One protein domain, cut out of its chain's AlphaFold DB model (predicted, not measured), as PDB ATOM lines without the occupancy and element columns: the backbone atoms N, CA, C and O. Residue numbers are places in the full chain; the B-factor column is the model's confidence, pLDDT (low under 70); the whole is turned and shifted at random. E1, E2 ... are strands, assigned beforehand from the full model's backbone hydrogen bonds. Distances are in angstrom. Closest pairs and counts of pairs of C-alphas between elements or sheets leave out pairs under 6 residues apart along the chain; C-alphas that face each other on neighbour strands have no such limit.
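AT A GLANCE: This is residues 41 to 179 of the 185 residues of an uncharacterized protein of Petromyzon marinus (UniProt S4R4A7). The domain is a closed barrel of eight antiparallel strands, E1 to E8, set round the ring in chain order, with E8 beside E1. The long strands E6, E7 and E8 bend as they run along the wall, and two long loops, residues 66 to 78 and 98 to 112, join E2 to E3 and E4 to E5. The printed part has 139 residues, with no named helix and eight named strands that form a meander, each strand the antiparallel neighbour of the one before. The class is all strand. The whole is compact, with a radius of gyration of the C-alphas of 15.6 A and spans of 46 by 37 by 25 A.

IN THESE COORDINATES: The longest strand is E6, residues 123 to 139, 35.6 A from first to last C-alpha; it bends by 91 degrees at residue 136. E7, residues 145 to 156, measures 29.6 A and bends by 69 degrees at residue 153. E8, residues 159 to 170, measures 33.8 A, bends by 56 degrees at residue 162 and ends at C-alpha 170, (111.703, 263.685, 370.286). E1, residues 45 to 53, begins at C-alpha 45, (105.879, 264.471, 368.625), and measures 26.5 A. E2 is residues 58 to 65, 23.9 A; E3 is residues 79 to 85, 20.4 A; E4 is residues 91 to 97, 17.0 A; E5 is residues 113 to 120, 23.1 A.

HOW THE PARTS SIT: In the barrel, E5 lies on one side of E6 and E7 on the other side. E6 and E7 form a hairpin at 146 degrees, with N 135 and O 149 2.8 A apart, within hydrogen-bond range. The hairpin of E7 and E8 has N 152 and O 163 at 2.9 A. E8 and E1, antiparallel at 164 degrees, close the ring, with N 48 and O 166 at 2.9 A. In the hairpin of E1 and E2, N 49 and O 61 are 2.8 A apart; in that of E2 and E3, N 60 and O 83 are 2.9 A apart. The pairing of E4 is staggered: residues 91 to 93 pair with E3, and residues 94 to 97 with E5. N 84 and O 92 of E3 and E4 are 2.8 A apart, and N 95 and O 119 of E4 and E5 2.9 A. E5 and E6 stand at 124 degrees, with N 116 and O 127 at 3.0 A. Among the strands that stay apart are E1 and E5, and E3 and E7.

THE WHOLE: The C-alphas farthest apart are those of Gly 122 and Lys 177, 48.7 A. The printed part, residues 41 to 179, has no cut. The links E2 to E3 and E4 to E5 are long, with 13 and 15 residues; the other five are tight. The mean pLDDT of the printed part is 90.3, and residues 68 to 77 are under 70.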
ATOM      1  N   LYS A  41     112.460 270.004 373.984       86.75
ATOM      2  CA  LYS A  41     112.316 268.877 374.910       86.75
ATOM      3  C   LYS A  41     110.886 268.680 375.430       86.75
ATOM      4  O   LYS A  41     110.579 267.630 375.989       86.75
ATOM      5  N   TYR A  42     109.988 269.649 375.280       83.69
ATOM      6  CA  TYR A  42     108.594 269.466 375.692       83.69
ATOM      7  C   TYR A  42     107.713 268.844 374.610       83.69
ATOM      8  O   TYR A  42     106.602 268.410 374.905       83.69
ATOM      9  N   LEU A  43     108.189 268.780 373.368       86.00
ATOM     10  CA  LEU A  43     107.485 268.124 372.277       86.00
ATOM     11  C   LEU A  43     107.852 266.642 372.280       86.00
ATOM     12  O   LEU A  43     109.017 266.286 372.114       86.00
ATOM     13  N   HIS A  44     106.857 265.775 372.475       88.50
ATOM     14  CA  HIS A  44     107.058 264.344 372.271       88.50
ATOM     15  C   HIS A  44     107.036 264.032 370.774       88.50
ATOM     16  O   HIS A  44     107.967 263.420 370.252       88.50
ATOM     17  N   ARG A  45     105.999 264.519 370.084       91.50
ATOM     18  CA  ARG A  45     105.879 264.471 368.625       91.50
ATOM     19  C   ARG A  45     104.814 265.432 368.113       91.50
ATOM     20  O   ARG A  45     103.928 265.824 368.868       91.50
ATOM     21  N   TYR A  46     104.888 265.789 366.840       93.44
ATOM     22  CA  TYR A  46     103.789 266.442 366.130       93.44
ATOM     23  C   TYR A  46     103.840 266.112 364.644       93.44
ATOM     24  O   TYR A  46     104.877 265.680 364.141       93.44
ATOM     25  N   ALA A  47     102.741 266.377 363.949       95.56
ATOM     26  CA  ALA A  47     102.734 266.441 362.499       95.56
ATOM     27  C   ALA A  47     101.817 267.559 362.010       95.56
ATOM     28  O   ALA A  47     100.727 267.735 362.558       95.56
ATOM     29  N   PHE A  48     102.258 268.271 360.977       95.50
ATOM     30  CA  PHE A  48     101.494 269.300 360.277       95.50
ATOM     31  C   PHE A  48     101.474 269.048 358.774       95.50
ATOM     32  O   PHE A  48     102.421 268.507 358.196       95.50
ATOM     33  N   HIS A  49     100.388 269.481 358.142       96.69
ATOM     34  CA  HIS A  49     100.173 269.459 356.703       96.69
ATOM     35  C   HIS A  49      99.800 270.855 356.245       96.69
ATOM     36  O   HIS A  49      98.746 271.375 356.599       96.69
ATOM     37  N   MET A  50     100.663 271.429 355.420       95.25
ATOM     38  CA  MET A  50     100.529 272.769 354.871       95.25
ATOM     39  C   MET A  50     100.259 272.626 353.383       95.25
ATOM     40  O   MET A  50     101.151 272.230 352.634       95.25
ATOM     41  N   VAL A  51      99.026 272.882 352.955       95.69
ATOM     42  CA  VAL A  51      98.534 272.457 351.639       95.69
ATOM     43  C   VAL A  51      97.959 273.634 350.863       95.69
ATOM     44  O   VAL A  51      97.238 274.463 351.411       95.69
ATOM     45  N   THR A  52      98.244 273.675 349.562       95.31
ATOM     46  CA  THR A  52      97.566 274.529 348.578       95.31
ATOM     47  C   THR A  52      96.887 273.652 347.529       95.31
ATOM     48  O   THR A  52      97.508 272.740 346.984       95.31
ATOM     49  N   LEU A  53      95.610 273.916 347.247       95.81
ATOM     50  CA  LEU A  53      94.832 273.238 346.209       95.81
ATOM     51  C   LEU A  53      94.776 274.063 344.921       95.81
ATOM     52  O   LEU A  53      94.912 275.285 344.936       95.81
ATOM     53  N   GLU A  54      94.481 273.399 343.803       95.00
ATOM     54  CA  GLU A  54      94.357 274.038 342.483       95.00
ATOM     55  C   GLU A  54      93.292 275.146 342.406       95.00
ATOM     56  O   GLU A  54      93.401 276.030 341.562       95.00
ATOM     57  N   ASP A  55      92.262 275.122 343.262       94.06
ATOM     58  CA  ASP A  55      91.240 276.181 343.301       94.06
ATOM     59  C   ASP A  55      91.633 277.388 344.156       94.06
ATOM     60  O   ASP A  55      90.845 278.319 344.276       94.06
ATOM     61  N   GLY A  56      92.833 277.386 344.739       92.69
ATOM     62  CA  GLY A  56      93.305 278.443 345.628       92.69
ATOM     63  C   GLY A  56      92.916 278.253 347.093       92.69
ATOM     64  O   GLY A  56      93.265 279.100 347.908       92.69
ATOM     65  N   THR A  57      92.241 277.157 347.459       94.62
ATOM     66  CA  THR A  57      92.063 276.794 348.874       94.62
ATOM     67  C   THR A  57      93.424 276.487 349.494       94.62
ATOM     68  O   THR A  57      94.207 275.723 348.925       94.62
ATOM     69  N   GLN A  58      93.696 277.034 350.676       94.88
ATOM     70  CA  GLN A  58      94.935 276.790 351.414       94.88
ATOM     71  C   GLN A  58      94.611 276.402 352.851       94.88
ATOM     72  O   GLN A  58      93.672 276.939 353.428       94.88
ATOM     73  N   PHE A  59      95.344 275.471 353.446       94.81
ATOM     74  CA  PHE A  59      95.106 275.105 354.839       94.81
ATOM     75  C   PHE A  59      96.366 274.611 355.538       94.81
ATOM     76  O   PHE A  59      97.272 274.070 354.905       94.81
ATOM     77  N   ASN A  60      96.379 274.792 356.856       94.69
ATOM     78  CA  ASN A  60      97.267 274.096 357.774       94.69
ATOM     79  C   ASN A  60      96.407 273.206 358.680       94.69
ATOM     80  O   ASN A  60      95.402 273.671 359.214       94.69
ATOM     81  N   VAL A  61      96.777 271.942 358.852       96.06
ATOM     82  CA  VAL A  61      96.133 271.023 359.798       96.06
ATOM     83  C   VAL A  61      97.184 270.115 360.411       96.06
ATOM     84  O   VAL A  61      98.081 269.648 359.719       96.06
ATOM     85  N   GLY A  62      97.089 269.866 361.708       94.62
ATOM     86  CA  GLY A  62      98.043 269.012 362.388       94.62
ATOM     87  C   GLY A  62      97.638 268.651 363.800       94.62
ATOM     88  O   GLY A  62      96.649 269.147 364.344       94.62
ATOM     89  N   VAL A  63      98.431 267.761 364.386       93.44
ATOM     90  CA  VAL A  63      98.255 267.293 365.757       93.44
ATOM     91  C   VAL A  63      99.579 267.370 366.493       93.44
ATOM     92  O   VAL A  63     100.627 266.997 365.964       93.44
ATOM     93  N   VAL A  64      99.527 267.849 367.734       90.75
ATOM     94  CA  VAL A  64     100.682 267.965 368.626       90.75
ATOM     95  C   VAL A  64     100.491 267.072 369.850       90.75
ATOM     96  O   VAL A  64      99.420 267.046 370.450       90.75
ATOM     97  N   SER A  65     101.557 266.380 370.251       88.06
ATOM     98  CA  SER A  65     101.623 265.576 371.468       88.06
ATOM     99  C   SER A  65     102.669 266.147 372.432       88.06
ATOM    100  O   SER A  65     103.876 266.137 372.151       88.06
ATOM    101  N   GLN A  66     102.207 266.647 373.583       83.69
ATOM    102  CA  GLN A  66     103.046 267.186 374.664       83.69
ATOM    103  C   GLN A  66     102.620 266.622 376.030       83.69
ATOM    104  O   GLN A  66     102.028 267.330 376.847       83.69
ATOM    105  N   PRO A  67     102.925 265.346 376.318       72.88
ATOM    106  CA  PRO A  67     102.434 264.673 377.521       72.88
ATOM    107  C   PRO A  67     102.975 265.264 378.836       72.88
ATOM    108  O   PRO A  67     102.338 265.114 379.871       72.88
ATOM    109  N   ILE A  68     104.130 265.944 378.822       66.88
ATOM    110  CA  ILE A  68     104.805 266.443 380.040       66.88
ATOM    111  C   ILE A  68     104.264 267.800 380.524       66.88
ATOM    112  O   ILE A  68     104.332 268.099 381.714       66.88
ATOM    113  N   THR A  69     103.741 268.651 379.640       62.72
ATOM    114  CA  THR A  69     103.456 270.063 379.970       62.72
ATOM    115  C   THR A  69     102.059 270.331 380.517       62.72
ATOM    116  O   THR A  69     101.760 271.470 380.871       62.72
ATOM    117  N   THR A  70     101.200 269.317 380.613       52.12
ATOM    118  CA  THR A  70      99.802 269.507 381.016       52.12
ATOM    119  C   THR A  70      99.298 268.313 381.817       52.12
ATOM    120  O   THR A  70      99.429 267.172 381.394       52.12
ATOM    121  N   SER A  71      98.700 268.591 382.977       42.97
ATOM    122  CA  SER A  71      98.371 267.669 384.082       42.97
ATOM    123  C   SER A  71      97.352 266.564 383.765       42.97
ATOM    124  O   SER A  71      96.913 265.849 384.662       42.97
ATOM    125  N   VAL A  72      96.947 266.428 382.506       46.97
ATOM    126  CA  VAL A  72      95.924 265.488 382.064       46.97
ATOM    127  C   VAL A  72      96.545 264.556 381.026       46.97
ATOM    128  O   VAL A  72      96.376 264.732 379.821       46.97
ATOM    129  N   GLN A  73      97.267 263.548 381.527       46.22
ATOM    130  CA  GLN A  73      97.975 262.503 380.767       46.22
ATOM    131  C   GLN A  73      97.107 261.840 379.671       46.22
ATOM    132  O   GLN A  73      97.642 261.315 378.701       46.22
ATOM    133  N   PHE A  74      95.774 261.868 379.808       49.72
ATOM    134  CA  PHE A  74      94.837 261.206 378.893       49.72
ATOM    135  C   PHE A  74      94.281 262.090 377.760       49.72
ATOM    136  O   PHE A  74      93.923 261.554 376.718       49.72
ATOM    137  N   TYR A  75      94.208 263.420 377.923       45.12
ATOM    138  CA  TYR A  75      93.451 264.293 377.000       45.12
ATOM    139  C   TYR A  75      94.312 265.204 376.105       45.12
ATOM    140  O   TYR A  75      93.792 265.743 375.138       45.12
ATOM    141  N   LEU A  76      95.616 265.362 376.369       51.94
ATOM    142  CA  LEU A  76      96.522 266.198 375.547       51.94
ATOM    143  C   LEU A  76      97.663 265.413 374.879       51.94
ATOM    144  O   LEU A  76      98.656 265.983 374.426       51.94
ATOM    145  N   SER A  77      97.480 264.101 374.735       58.91
ATOM    146  CA  SER A  77      98.250 263.310 373.769       58.91
ATOM    147  C   SER A  77      97.978 263.754 372.321       58.91
ATOM    148  O   SER A  77      98.809 263.483 371.454       58.91
ATOM    149  N   PHE A  78      96.864 264.469 372.093       73.75
ATOM    150  CA  PHE A  78      96.366 264.902 370.789       73.75
ATOM    151  C   PHE A  78      95.772 266.319 370.873       73.75
ATOM    152  O   PHE A  78      94.608 266.499 371.217       73.75
ATOM    153  N   LEU A  79      96.578 267.341 370.594       86.31
ATOM    154  CA  LEU A  79      96.085 268.700 370.377       86.31
ATOM    155  C   LEU A  79      95.887 268.921 368.879       86.31
ATOM    156  O   LEU A  79      96.866 269.070 368.149       86.31
ATOM    157  N   GLU A  80      94.633 268.948 368.441       91.62
ATOM    158  CA  GLU A  80      94.253 269.263 367.065       91.62
ATOM    159  C   GLU A  80      94.383 270.767 366.813       91.62
ATOM    160  O   GLU A  80      93.859 271.586 367.571       91.62
ATOM    161  N   MET A  81      95.091 271.143 365.750       91.38
ATOM    162  CA  MET A  81      95.300 272.540 365.381       91.38
ATOM    163  C   MET A  81      95.192 272.722 363.875       91.38
ATOM    164  O   MET A  81      95.523 271.829 363.096       91.38
ATOM    165  N   GLY A  82      94.765 273.911 363.460       92.81
ATOM    166  CA  GLY A  82      94.766 274.273 362.055       92.81
ATOM    167  C   GLY A  82      93.710 275.293 361.676       92.81
ATOM    168  O   GLY A  82      92.840 275.672 362.465       92.81
ATOM    169  N   TYR A  83      93.782 275.710 360.425       93.88
ATOM    170  CA  TYR A  83      92.839 276.613 359.790       93.88
ATOM    171  C   TYR A  83      92.886 276.444 358.275       93.88
ATOM    172  O   TYR A  83      93.872 275.985 357.699       93.88
ATOM    173  N   LEU A  84      91.795 276.834 357.632       94.94
ATOM    174  CA  LEU A  84      91.592 276.783 356.197       94.94
ATOM    175  C   LEU A  84      91.209 278.170 355.694       94.94
ATOM    176  O   LEU A  84      90.327 278.813 356.255       94.94
ATOM    177  N   TYR A  85      91.846 278.587 354.610       94.44
ATOM    178  CA  TYR A  85      91.494 279.741 353.805       94.44
ATOM    179  C   TYR A  85      90.764 279.283 352.549       94.44
ATOM    180  O   TYR A  85      91.264 278.450 351.786       94.44
ATOM    181  N   THR A  86      89.570 279.824 352.330       93.88
ATOM    182  CA  THR A  86      88.824 279.611 351.090       93.88
ATOM    183  C   THR A  86      89.493 280.363 349.930       93.88
ATOM    184  O   THR A  86      90.260 281.300 350.167       93.88
ATOM    185  N   PRO A  87      89.176 280.036 348.663       91.69
ATOM    186  CA  PRO A  87      89.698 280.769 347.504       91.69
ATOM    187  C   PRO A  87      89.401 282.276 347.510       91.69
ATOM    188  O   PRO A  87      90.096 283.050 346.857       91.69
ATOM    189  N   VAL A  88      88.361 282.696 348.237       91.81
ATOM    190  CA  VAL A  88      87.972 284.107 348.399       91.81
ATOM    191  C   VAL A  88      88.604 284.766 349.632       91.81
ATOM    192  O   VAL A  88      88.376 285.948 349.876       91.81
ATOM    193  N   GLY A  89      89.427 284.032 350.387       88.56
ATOM    194  CA  GLY A  89      90.202 284.539 351.521       88.56
ATOM    195  C   GLY A  89      89.513 284.447 352.885       88.56
ATOM    196  O   GLY A  89      90.038 284.988 353.857       88.56
ATOM    197  N   GLU A  90      88.365 283.772 352.995       93.75
ATOM    198  CA  GLU A  90      87.707 283.557 354.291       93.75
ATOM    199  C   GLU A  90      88.470 282.516 355.109       93.75
ATOM    200  O   GLU A  90      88.835 281.465 354.585       93.75
ATOM    201  N   MET A  91      88.683 282.793 356.397       94.56
ATOM    202  CA  MET A  91      89.387 281.893 357.307       94.56
ATOM    203  C   MET A  91      88.402 281.108 358.176       94.56
ATOM    204  O   MET A  91      87.513 281.679 358.813       94.56
ATOM    205  N   HIS A  92      88.606 279.796 358.252       96.31
ATOM    206  CA  HIS A  92      87.893 278.894 359.142       96.31
ATOM    207  C   HIS A  92      88.875 278.087 359.984       96.31
ATOM    208  O   HIS A  92      89.759 277.434 359.437       96.31
ATOM    209  N   SER A  93      88.686 278.055 361.301       96.06
ATOM    210  CA  SER A  93      89.453 277.149 362.156       96.06
ATOM    211  C   SER A  93      89.104 275.688 361.864       96.06
ATOM    212  O   SER A  93      87.958 275.351 361.538       96.06
ATOM    213  N   VAL A  94      90.101 274.814 362.004       96.50
ATOM    214  CA  VAL A  94      89.867 273.371 362.065       96.50
ATOM    215  C   VAL A  94      89.158 273.074 363.381       96.50
ATOM    216  O   VAL A  94      89.627 273.459 364.449       96.50
ATOM    217  N   SER A  95      88.001 272.425 363.298       96.12
ATOM    218  CA  SER A  95      87.179 272.086 364.461       96.12
ATOM    219  C   SER A  95      87.263 270.617 364.863       96.12
ATOM    220  O   SER A  95      86.760 270.263 365.925       96.12
ATOM    221  N   TRP A  96      87.821 269.772 363.994       96.25
ATOM    222  CA  TRP A  96      87.998 268.343 364.229       96.25
ATOM    223  C   TRP A  96      88.934 267.728 363.179       96.25
ATOM    224  O   TRP A  96      88.873 268.131 362.012       96.25
ATOM    225  N   THR A  97      89.703 266.702 363.537       96.62
ATOM    226  CA  THR A  97      90.400 265.804 362.601       96.62
ATOM    227  C   THR A  97      90.414 264.358 363.113       96.62
ATOM    228  O   THR A  97      90.433 264.135 364.317       96.62
ATOM    229  N   ASP A  98      90.400 263.358 362.222       95.56
ATOM    230  CA  ASP A  98      90.709 261.959 362.596       95.56
ATOM    231  C   ASP A  98      92.179 261.587 362.378       95.56
ATOM    232  O   ASP A  98      92.559 260.422 362.517       95.56
ATOM    233  N   PHE A  99      93.011 262.568 362.034       95.44
ATOM    234  CA  PHE A  99      94.442 262.365 361.934       95.44
ATOM    235  C   PHE A  99      95.028 262.063 363.317       95.44
ATOM    236  O   PHE A  99      95.061 262.915 364.200       95.44
ATOM    237  N   ASP A 100      95.513 260.841 363.486       90.75
ATOM    238  CA  ASP A 100      96.005 260.325 364.760       90.75
ATOM    239  C   ASP A 100      97.475 259.912 364.630       90.75
ATOM    240  O   ASP A 100      97.820 259.084 363.784       90.75
ATOM    241  N   LEU A 101      98.327 260.472 365.494       90.81
ATOM    242  CA  LEU A 101      99.770 260.212 365.541       90.81
ATOM    243  C   LEU A 101     100.138 258.794 366.011       90.81
ATOM    244  O   LEU A 101     101.262 258.355 365.791       90.81
ATOM    245  N   ALA A 102      99.241 258.091 366.707       87.38
ATOM    246  CA  ALA A 102      99.451 256.698 367.097       87.38
ATOM    247  C   ALA A 102      99.217 255.748 365.913       87.38
ATOM    248  O   ALA A 102      99.919 254.751 365.766       87.38
ATOM    249  N   TYR A 103      98.264 256.067 365.034       87.06
ATOM    250  CA  TYR A 103      98.059 255.305 363.798       87.06
ATOM    251  C   TYR A 103      99.024 255.729 362.691       87.06
ATOM    252  O   TYR A 103      99.494 254.896 361.918       87.06
ATOM    253  N   HIS A 104      99.348 257.018 362.625       84.19
ATOM    254  CA  HIS A 104     100.228 257.582 361.618       84.19
ATOM    255  C   HIS A 104     101.543 257.965 362.285       84.19
ATOM    256  O   HIS A 104     101.622 258.979 362.966       84.19
ATOM    257  N   GLY A 105     102.585 257.164 362.064       85.19
ATOM    258  CA  GLY A 105     103.959 257.526 362.416       85.19
ATOM    259  C   GLY A 105     104.389 257.232 363.853       85.19
ATOM    260  O   GLY A 105     105.407 257.780 364.289       85.19
ATOM    261  N   GLU A 106     103.679 256.356 364.567       84.69
ATOM    262  CA  GLU A 106     104.192 255.718 365.784       84.69
ATOM    263  C   GLU A 106     105.556 255.059 365.510       84.69
ATOM    264  O   GLU A 106     105.807 254.540 364.421       84.69
ATOM    265  N   GLY A 107     106.473 255.120 366.475       83.56
ATOM    266  CA  GLY A 107     107.826 254.572 366.309       83.56
ATOM    267  C   GLY A 107     108.811 255.439 365.514       83.56
ATOM    268  O   GLY A 107     109.962 255.044 365.356       83.56
ATOM    269  N   GLY A 108     108.419 256.635 365.059       88.94
ATOM    270  CA  GLY A 108     109.356 257.587 364.450       88.94
ATOM    271  C   GLY A 108     109.466 257.514 362.927       88.94
ATOM    272  O   GLY A 108     110.243 258.259 362.338       88.94
ATOM    273  N   THR A 109     108.699 256.668 362.250       91.56
ATOM    274  CA  THR A 109     108.750 256.582 360.785       91.56
ATOM    275  C   THR A 109     107.385 256.936 360.212       91.56
ATOM    276  O   THR A 109     106.481 256.101 360.236       91.56
ATOM    277  N   PRO A 110     107.186 258.175 359.734       94.31
ATOM    278  CA  PRO A 110     105.886 258.588 359.239       94.31
ATOM    279  C   PRO A 110     105.584 257.925 357.883       94.31
ATOM    280  O   PRO A 110     106.496 257.763 357.068       94.31
ATOM    281  N   PRO A 111     104.319 257.560 357.608       95.38
ATOM    282  CA  PRO A 111     103.946 256.902 356.357       95.38
ATOM    283  C   PRO A 111     104.150 257.821 355.146       95.38
ATOM    284  O   PRO A 111     104.037 259.048 355.254       95.38
ATOM    285  N   SER A 112     104.432 257.222 353.987       96.81
ATOM    286  CA  SER A 112     104.616 257.922 352.707       96.81
ATOM    287  C   SER A 112     103.340 258.033 351.868       96.81
ATOM    288  O   SER A 112     103.239 258.951 351.060       96.81
ATOM    289  N   ASP A 113     102.370 257.143 352.081       97.62
ATOM    290  CA  ASP A 113     101.055 257.134 351.434       97.62
ATOM    291  C   ASP A 113      99.986 256.892 352.506       97.62
ATOM    292  O   ASP A 113     100.005 255.867 353.194       97.62
ATOM    293  N   TYR A 114      99.134 257.887 352.741       97.81
ATOM    294  CA  TYR A 114      98.120 257.851 353.794       97.81
ATOM    295  C   TYR A 114      97.028 258.891 353.556       97.81
ATOM    296  O   TYR A 114      97.153 259.799 352.732       97.81
ATOM    297  N   GLY A 115      95.940 258.784 354.315       97.75
ATOM    298  CA  GLY A 115      94.846 259.737 354.265       97.75
ATOM    299  C   GLY A 115      94.227 259.981 355.629       97.75
ATOM    300  O   GLY A 115      94.381 259.186 356.550       97.75
ATOM    301  N   PHE A 116      93.537 261.105 355.745       98.06
ATOM    302  CA  PHE A 116      92.825 261.518 356.949       98.06
ATOM    303  C   PHE A 116      91.712 262.497 356.581       98.06
ATOM    304  O   PHE A 116      91.560 262.901 355.424       98.06
ATOM    305  N   ARG A 117      90.904 262.885 357.559       98.31
ATOM    306  CA  ARG A 117      89.790 263.807 357.394       98.31
ATOM    307  C   ARG A 117      89.845 264.900 358.435       98.31
ATOM    308  O   ARG A 117      90.154 264.643 359.590       98.31
ATOM    309  N   PHE A 118      89.433 266.100 358.045       98.44
ATOM    310  CA  PHE A 118      89.260 267.208 358.980       98.44
ATOM    311  C   PHE A 118      88.005 268.022 358.672       98.44
ATOM    312  O   PHE A 118      87.455 267.963 357.567       98.44
ATOM    313  N   ARG A 119      87.526 268.783 359.658       98.44
ATOM    314  CA  ARG A 119      86.402 269.713 359.521       98.44
ATOM    315  C   ARG A 119      86.867 271.149 359.684       98.44
ATOM    316  O   ARG A 119      87.572 271.463 360.634       98.44
ATOM    317  N   ALA A 120      86.414 272.016 358.786       97.75
ATOM    318  CA  ALA A 120      86.582 273.465 358.876       97.75
ATOM    319  C   ALA A 120      85.394 274.150 358.183       97.75
ATOM    320  O   ALA A 120      84.899 273.656 357.166       97.75
ATOM    321  N   GLY A 121      84.890 275.251 358.745       96.19
ATOM    322  CA  GLY A 121      83.763 275.997 358.160       96.19
ATOM    323  C   GLY A 121      82.488 275.157 357.992       96.19
ATOM    324  O   GLY A 121      81.753 275.321 357.026       96.19
ATOM    325  N   GLY A 122      82.263 274.176 358.876       95.94
ATOM    326  CA  GLY A 122      81.125 273.247 358.798       95.94
ATOM    327  C   GLY A 122      81.238 272.154 357.723       95.94
ATOM    328  O   GLY A 122      80.364 271.291 357.646       95.94
ATOM    329  N   LYS A 123      82.315 272.129 356.929       97.19
ATOM    330  CA  LYS A 123      82.543 271.152 355.855       97.19
ATOM    331  C   LYS A 123      83.566 270.093 356.262       97.19
ATOM    332  O   LYS A 123      84.514 270.392 356.981       97.19
ATOM    333  N   LEU A 124      83.368 268.860 355.791       98.38
ATOM    334  CA  LEU A 124      84.318 267.753 355.925       98.38
ATOM    335  C   LEU A 124      85.239 267.689 354.694       98.38
ATOM    336  O   LEU A 124      84.775 267.756 353.551       98.38
ATOM    337  N   TYR A 125      86.534 267.523 354.932       98.56
ATOM    338  CA  TYR A 125      87.570 267.397 353.914       98.56
ATOM    339  C   TYR A 125      88.235 266.032 354.040       98.56
ATOM    340  O   TYR A 125      88.725 265.703 355.113       98.56
ATOM    341  N   ASN A 126      88.235 265.243 352.963       98.62
ATOM    342  CA  ASN A 126      88.957 263.973 352.880       98.62
ATOM    343  C   ASN A 126      90.282 264.216 352.168       98.62
ATOM    344  O   ASN A 126      90.268 264.625 351.008       98.62
ATOM    345  N   VAL A 127      91.390 263.977 352.859       98.62
ATOM    346  CA  VAL A 127      92.754 264.239 352.409       98.62
ATOM    347  C   VAL A 127      93.445 262.916 352.107       98.62
ATOM    348  O   VAL A 127      93.408 261.994 352.916       98.62
ATOM    349  N   GLN A 128      94.100 262.841 350.957       98.62
ATOM    350  CA  GLN A 128      95.084 261.821 350.606       98.62
ATOM    351  C   GLN A 128      96.427 262.525 350.442       98.62
ATOM    352  O   GLN A 128      96.471 263.612 349.863       98.62
ATOM    353  N   CYS A 129      97.492 261.932 350.960       98.38
ATOM    354  CA  CYS A 129      98.837 262.486 350.990       98.38
ATOM    355  C   CYS A 129      99.812 261.453 350.430       98.38
ATOM    356  O   CYS A 129      99.901 260.346 350.955       98.38
ATOM    357  N   LEU A 130     100.555 261.846 349.395       98.56
ATOM    358  CA  LEU A 130     101.619 261.050 348.797       98.56
ATOM    359  C   LEU A 130     102.934 261.831 348.850       98.56
ATOM    360  O   LEU A 130     103.088 262.864 348.193       98.56
ATOM    361  N   VAL A 131     103.891 261.320 349.614       98.31
ATOM    362  CA  VAL A 131     105.231 261.900 349.759       98.31
ATOM    363  C   VAL A 131     106.015 261.738 348.453       98.31
ATOM    364  O   VAL A 131     106.022 260.665 347.855       98.31
ATOM    365  N   GLN A 132     106.657 262.814 348.007       98.31
ATOM    366  CA  GLN A 132     107.515 262.853 346.818       98.31
ATOM    367  C   GLN A 132     108.992 262.924 347.183       98.31
ATOM    368  O   GLN A 132     109.814 262.298 346.524       98.31
ATOM    369  N   ASP A 133     109.313 263.689 348.223       97.69
ATOM    370  CA  ASP A 133     110.683 263.895 348.670       97.69
ATOM    371  C   ASP A 133     110.727 264.101 350.184       97.69
ATOM    372  O   ASP A 133     109.735 264.521 350.793       97.69
ATOM    373  N   VAL A 134     111.866 263.777 350.789       97.12
ATOM    374  CA  VAL A 134     112.065 263.782 352.240       97.12
ATOM    375  C   VAL A 134     113.418 264.385 352.571       97.12
ATOM    376  O   VAL A 134     114.451 263.938 352.081       97.12
ATOM    377  N   SER A 135     113.410 265.355 353.474       95.75
ATOM    378  CA  SER A 135     114.600 265.866 354.143       95.75
ATOM    379  C   SER A 135     114.470 265.627 355.642       95.75
ATOM    380  O   SER A 135     113.421 265.876 356.234       95.75
ATOM    381  N   GLU A 136     115.539 265.140 356.261       94.75
ATOM    382  CA  GLU A 136     115.612 264.970 357.709       94.75
ATOM    383  C   GLU A 136     116.701 265.872 358.277       94.75
ATOM    384  O   GLU A 136     117.798 265.973 357.727       94.75
ATOM    385  N   PHE A 137     116.390 266.539 359.383       92.88
ATOM    386  CA  PHE A 137     117.341 267.361 360.113       92.88
ATOM    387  C   PHE A 137     116.957 267.447 361.586       92.88
ATOM    388  O   PHE A 137     115.872 267.048 362.007       92.88
ATOM    389  N   TYR A 138     117.875 267.963 362.390       93.00
ATOM    390  CA  TYR A 138     117.726 268.034 363.834       93.00
ATOM    391  C   TYR A 138     117.770 269.490 364.283       93.00
ATOM    392  O   TYR A 138     118.599 270.271 363.815       93.00
ATOM    393  N   ILE A 139     116.878 269.854 365.199       90.50
ATOM    394  CA  ILE A 139     116.784 271.197 365.767       90.50
ATOM    395  C   ILE A 139     116.896 271.114 367.289       90.50
ATOM    396  O   ILE A 139     116.499 270.133 367.918       90.50
ATOM    397  N   GLY A 140     117.421 272.182 367.881       88.38
ATOM    398  CA  GLY A 140     117.592 272.321 369.319       88.38
ATOM    399  C   GLY A 140     119.063 272.381 369.693       88.38
ATOM    400  O   GLY A 140     119.930 271.969 368.923       88.38
ATOM    401  N   PHE A 141     119.355 272.941 370.864       86.38
ATOM    402  CA  PHE A 141     120.743 273.112 371.302       86.38
ATOM    403  C   PHE A 141     121.426 271.759 371.546       86.38
ATOM    404  O   PHE A 141     122.613 271.592 371.274       86.38
ATOM    405  N   GLU A 142     120.656 270.773 372.000       89.12
ATOM    406  CA  GLU A 142     121.086 269.396 372.231       89.12
ATOM    407  C   GLU A 142     120.593 268.448 371.130       89.12
ATOM    408  O   GLU A 142     120.659 267.230 371.297       89.12
ATOM    409  N   TRP A 143     120.138 268.992 369.992       91.19
ATOM    410  CA  TRP A 143     119.624 268.225 368.855       91.19
ATOM    411  C   TRP A 143     118.374 267.412 369.217       91.19
ATOM    412  O   TRP A 143     118.103 266.363 368.648       91.19
ATOM    413  N   GLU A 144     117.607 267.883 370.197       92.12
ATOM    414  CA  GLU A 144     116.517 267.152 370.838       92.12
ATOM    415  C   GLU A 144     115.254 266.968 369.978       92.12
ATOM    416  O   GLU A 144     114.366 266.216 370.378       92.12
ATOM    417  N   ALA A 145     115.140 267.627 368.826       93.00
ATOM    418  CA  ALA A 145     114.031 267.466 367.890       93.00
ATOM    419  C   ALA A 145     114.539 266.935 366.555       93.00
ATOM    420  O   ALA A 145     115.373 267.572 365.922       93.00
ATOM    421  N   ARG A 146     114.008 265.796 366.108       95.25
ATOM    422  CA  ARG A 146     114.224 265.276 364.756       95.25
ATOM    423  C   ARG A 146     113.039 265.664 363.885       95.25
ATOM    424  O   ARG A 146     111.918 265.223 364.149       95.25
ATOM    425  N   ILE A 147     113.303 266.476 362.872       95.62
ATOM    426  CA  ILE A 147     112.331 266.967 361.903       95.62
ATOM    427  C   ILE A 147     112.459 266.160 360.619       95.62
ATOM    428  O   ILE A 147     113.541 266.043 360.053       95.62
ATOM    429  N   VAL A 148     111.337 265.616 360.171       97.00
ATOM    430  CA  VAL A 148     111.176 264.975 358.871       97.00
ATOM    431  C   VAL A 148     110.272 265.883 358.045       97.00
ATOM    432  O   VAL A 148     109.049 265.881 358.208       97.00
ATOM    433  N   GLU A 149     110.884 266.694 357.191       96.50
ATOM    434  CA  GLU A 149     110.206 267.628 356.298       96.50
ATOM    435  C   GLU A 149     110.010 266.979 354.931       96.50
ATOM    436  O   GLU A 149     110.924 266.368 354.374       96.50
ATOM    437  N   ARG A 150     108.782 267.032 354.411       97.06
ATOM    438  CA  ARG A 150     108.397 266.206 353.265       97.06
ATOM    439  C   ARG A 150     107.627 267.017 352.252       97.06
ATOM    440  O   ARG A 150     106.624 267.636 352.601       97.06
ATOM    441  N   LEU A 151     108.065 266.962 351.001       97.25
ATOM    442  CA  LEU A 151     107.308 267.496 349.877       97.25
ATOM    443  C   LEU A 151     106.247 266.475 349.486       97.25
ATOM    444  O   LEU A 151     106.559 265.307 349.255       97.25
ATOM    445  N   CYS A 152     104.993 266.909 349.411       98.12
ATOM    446  CA  CYS A 152     103.857 266.017 349.218       98.12
ATOM    447  C   CYS A 152     102.934 266.489 348.093       98.12
ATOM    448  O   CYS A 152     102.682 267.685 347.913       98.12
ATOM    449  N   LEU A 153     102.358 265.515 347.390       98.38
ATOM    450  CA  LEU A 153     101.158 265.691 346.582       98.38
ATOM    451  C   LEU A 153      99.933 265.344 347.425       98.38
ATOM    452  O   LEU A 153      99.957 264.394 348.208       98.38
ATOM    453  N   PHE A 154      98.857 266.098 347.233       98.50
ATOM    454  CA  PHE A 154      97.605 265.899 347.949       98.50
ATOM    455  C   PHE A 154      96.430 265.730 346.992       98.50
ATOM    456  O   PHE A 154      96.366 266.384 345.950       98.50
ATOM    457  N   ILE A 155      95.458 264.909 347.388       98.69
ATOM    458  CA  ILE A 155      94.106 264.912 346.822       98.69
ATOM    459  C   ILE A 155      93.129 265.217 347.953       98.69
ATOM    460  O   ILE A 155      93.043 264.465 348.920       98.69
ATOM    461  N   VAL A 156      92.381 266.312 347.840       98.38
ATOM    462  CA  VAL A 156      91.415 266.748 348.851       98.38
ATOM    463  C   VAL A 156      90.029 266.823 348.239       98.38
ATOM    464  O   VAL A 156      89.774 267.656 347.372       98.38
ATOM    465  N   ASN A 157      89.121 265.941 348.665       97.56
ATOM    466  CA  ASN A 157      87.786 265.802 348.065       97.56
ATOM    467  C   ASN A 157      87.834 265.695 346.520       97.56
ATOM    468  O   ASN A 157      87.028 266.307 345.821       97.56
ATOM    469  N   GLY A 158      88.814 264.955 345.988       97.44
ATOM    470  CA  GLY A 158      89.030 264.778 344.545       97.44
ATOM    471  C   GLY A 158      89.790 265.914 343.849       97.44
ATOM    472  O   GLY A 158      90.107 265.788 342.669       97.44
ATOM    473  N   ARG A 159      90.121 267.004 344.550       98.00
ATOM    474  CA  ARG A 159      90.910 268.115 344.007       98.00
ATOM    475  C   ARG A 159      92.393 267.926 344.286       98.00
ATOM    476  O   ARG A 159      92.766 267.605 345.410       98.00
ATOM    477  N   ARG A 160      93.241 268.188 343.292       98.38
ATOM    478  CA  ARG A 160      94.693 268.113 343.461       98.38
ATOM    479  C   ARG A 160      95.230 269.292 344.265       98.38
ATOM    480  O   ARG A 160      94.712 270.410 344.200       98.38
ATOM    481  N   GLY A 161      96.302 269.024 344.988       96.50
ATOM    482  CA  GLY A 161      97.078 270.004 345.719       96.50
ATOM    483  C   GLY A 161      98.513 269.553 345.917       96.50
ATOM    484  O   GLY A 161      98.901 268.435 345.571       96.50
ATOM    485  N   TRP A 162      99.301 270.451 346.480       96.12
ATOM    486  CA  TRP A 162     100.707 270.250 346.799       96.12
ATOM    487  C   TRP A 162     101.035 271.003 348.080       96.12
ATOM    488  O   TRP A 162     100.315 271.923 348.486       96.12
ATOM    489  N   GLY A 163     102.122 270.609 348.724       95.12
ATOM    490  CA  GLY A 163     102.547 271.265 349.943       95.12
ATOM    491  C   GLY A 163     103.569 270.466 350.724       95.12
ATOM    492  O   GLY A 163     104.278 269.629 350.166       95.12
ATOM    493  N   ILE A 164     103.613 270.740 352.022       95.75
ATOM    494  CA  ILE A 164     104.587 270.171 352.946       95.75
ATOM    495  C   ILE A 164     103.858 269.329 353.988       95.75
ATOM    496  O   ILE A 164     102.780 269.699 354.463       95.75
ATOM    497  N   SER A 165     104.461 268.206 354.370       96.81
ATOM    498  CA  SER A 165     104.141 267.538 355.622       96.81
ATOM    499  C   SER A 165     105.365 267.476 356.526       96.81
ATOM    500  O   SER A 165     106.306 266.736 356.244       96.81
ATOM    501  N   GLU A 166     105.325 268.222 357.626       96.50
ATOM    502  CA  GLU A 166     106.397 268.289 358.617       96.50
ATOM    503  C   GLU A 166     106.060 267.403 359.811       96.50
ATOM    504  O   GLU A 166     104.965 267.488 360.370       96.50
ATOM    505  N   TRP A 167     107.003 266.549 360.194       96.62
ATOM    506  CA  TRP A 167     106.874 265.645 361.328       96.62
ATOM    507  C   TRP A 167     108.015 265.866 362.292       96.62
ATOM    508  O   TRP A 167     109.171 265.881 361.891       96.62
ATOM    509  N   ASN A 168     107.696 265.973 363.571       95.06
ATOM    510  CA  ASN A 168     108.688 266.087 364.624       95.06
ATOM    511  C   ASN A 168     108.599 264.898 365.558       95.06
ATOM    512  O   ASN A 168     107.512 264.528 366.006       95.06
ATOM    513  N   TYR A 169     109.766 264.404 365.946       94.19
ATOM    514  CA  TYR A 169     109.924 263.381 366.961       94.19
ATOM    515  C   TYR A 169     110.963 263.810 367.978       94.19
ATOM    516  O   TYR A 169     112.003 264.373 367.630       94.19
ATOM    517  N   ARG A 170     110.706 263.490 369.246       91.81
ATOM    518  CA  ARG A 170     111.703 263.685 370.286       91.81
ATOM    519  C   ARG A 170     112.938 262.826 370.008       91.81
ATOM    520  O   ARG A 170     112.836 261.608 369.886       91.81
ATOM    521  N   HIS A 171     114.099 263.469 369.970       92.44
ATOM    522  CA  HIS A 171     115.401 262.825 369.857       92.44
ATOM    523  C   HIS A 171     116.130 262.825 371.200       92.44
ATOM    524  O   HIS A 171     116.074 263.787 371.973       92.44
ATOM    525  N   HIS A 172     116.827 261.723 371.472       90.25
ATOM    526  CA  HIS A 172     117.585 261.500 372.707       90.25
ATOM    527  C   HIS A 172     119.068 261.191 372.452       90.25
ATOM    528  O   HIS A 172     119.824 261.028 373.404       90.25
ATOM    529  N   GLY A 173     119.491 261.094 371.187       88.19
ATOM    530  CA  GLY A 173     120.843 260.665 370.816       88.19
ATOM    531  C   GLY A 173     121.901 261.771 370.792       88.19
ATOM    532  O   GLY A 173     123.059 261.473 370.516       88.19
ATOM    533  N   GLY A 174     121.528 263.029 371.048       86.62
ATOM    534  CA  GLY A 174     122.418 264.176 370.858       86.62
ATOM    535  C   GLY A 174     122.777 264.400 369.383       86.62
ATOM    536  O   GLY A 174     122.079 263.927 368.482       86.62
ATOM    537  N   ARG A 175     123.878 265.123 369.133       84.50
ATOM    538  CA  ARG A 175     124.339 265.452 367.775       84.50
ATOM    539  C   ARG A 175     124.728 264.184 366.991       84.50
ATOM    540  O   ARG A 175     125.603 263.448 367.455       84.50
ATOM    541  N   PRO A 176     124.150 263.931 365.800       83.88
ATOM    542  CA  PRO A 176     124.523 262.777 364.985       83.88
ATOM    543  C   PRO A 176     125.984 262.835 364.512       83.88
ATOM    544  O   PRO A 176     126.518 263.903 364.203       83.88
ATOM    545  N   LYS A 177     126.640 261.667 364.433       82.38
ATOM    546  CA  LYS A 177     128.081 261.550 364.123       82.38
ATOM    547  C   LYS A 177     128.463 262.136 362.764       82.38
ATOM    548  O   LYS A 177     129.525 262.738 362.640       82.38
ATOM    549  N   GLU A 178     127.597 261.991 361.774       80.56
ATOM    550  CA  GLU A 178     127.764 262.534 360.420       80.56
ATOM    551  C   GLU A 178     127.943 264.060 360.383       80.56
ATOM    552  O   GLU A 178     128.662 264.571 359.531       80.56
ATOM    553  N   TYR A 179     127.383 264.787 361.356       77.12
ATOM    554  CA  TYR A 179     127.595 266.231 361.482       77.12
ATOM    555  C   TYR A 179     128.845 266.585 362.287       77.12
ATOM    556  O   TYR A 179     129.265 267.735 362.250       77.12
TER     557      TYR A 179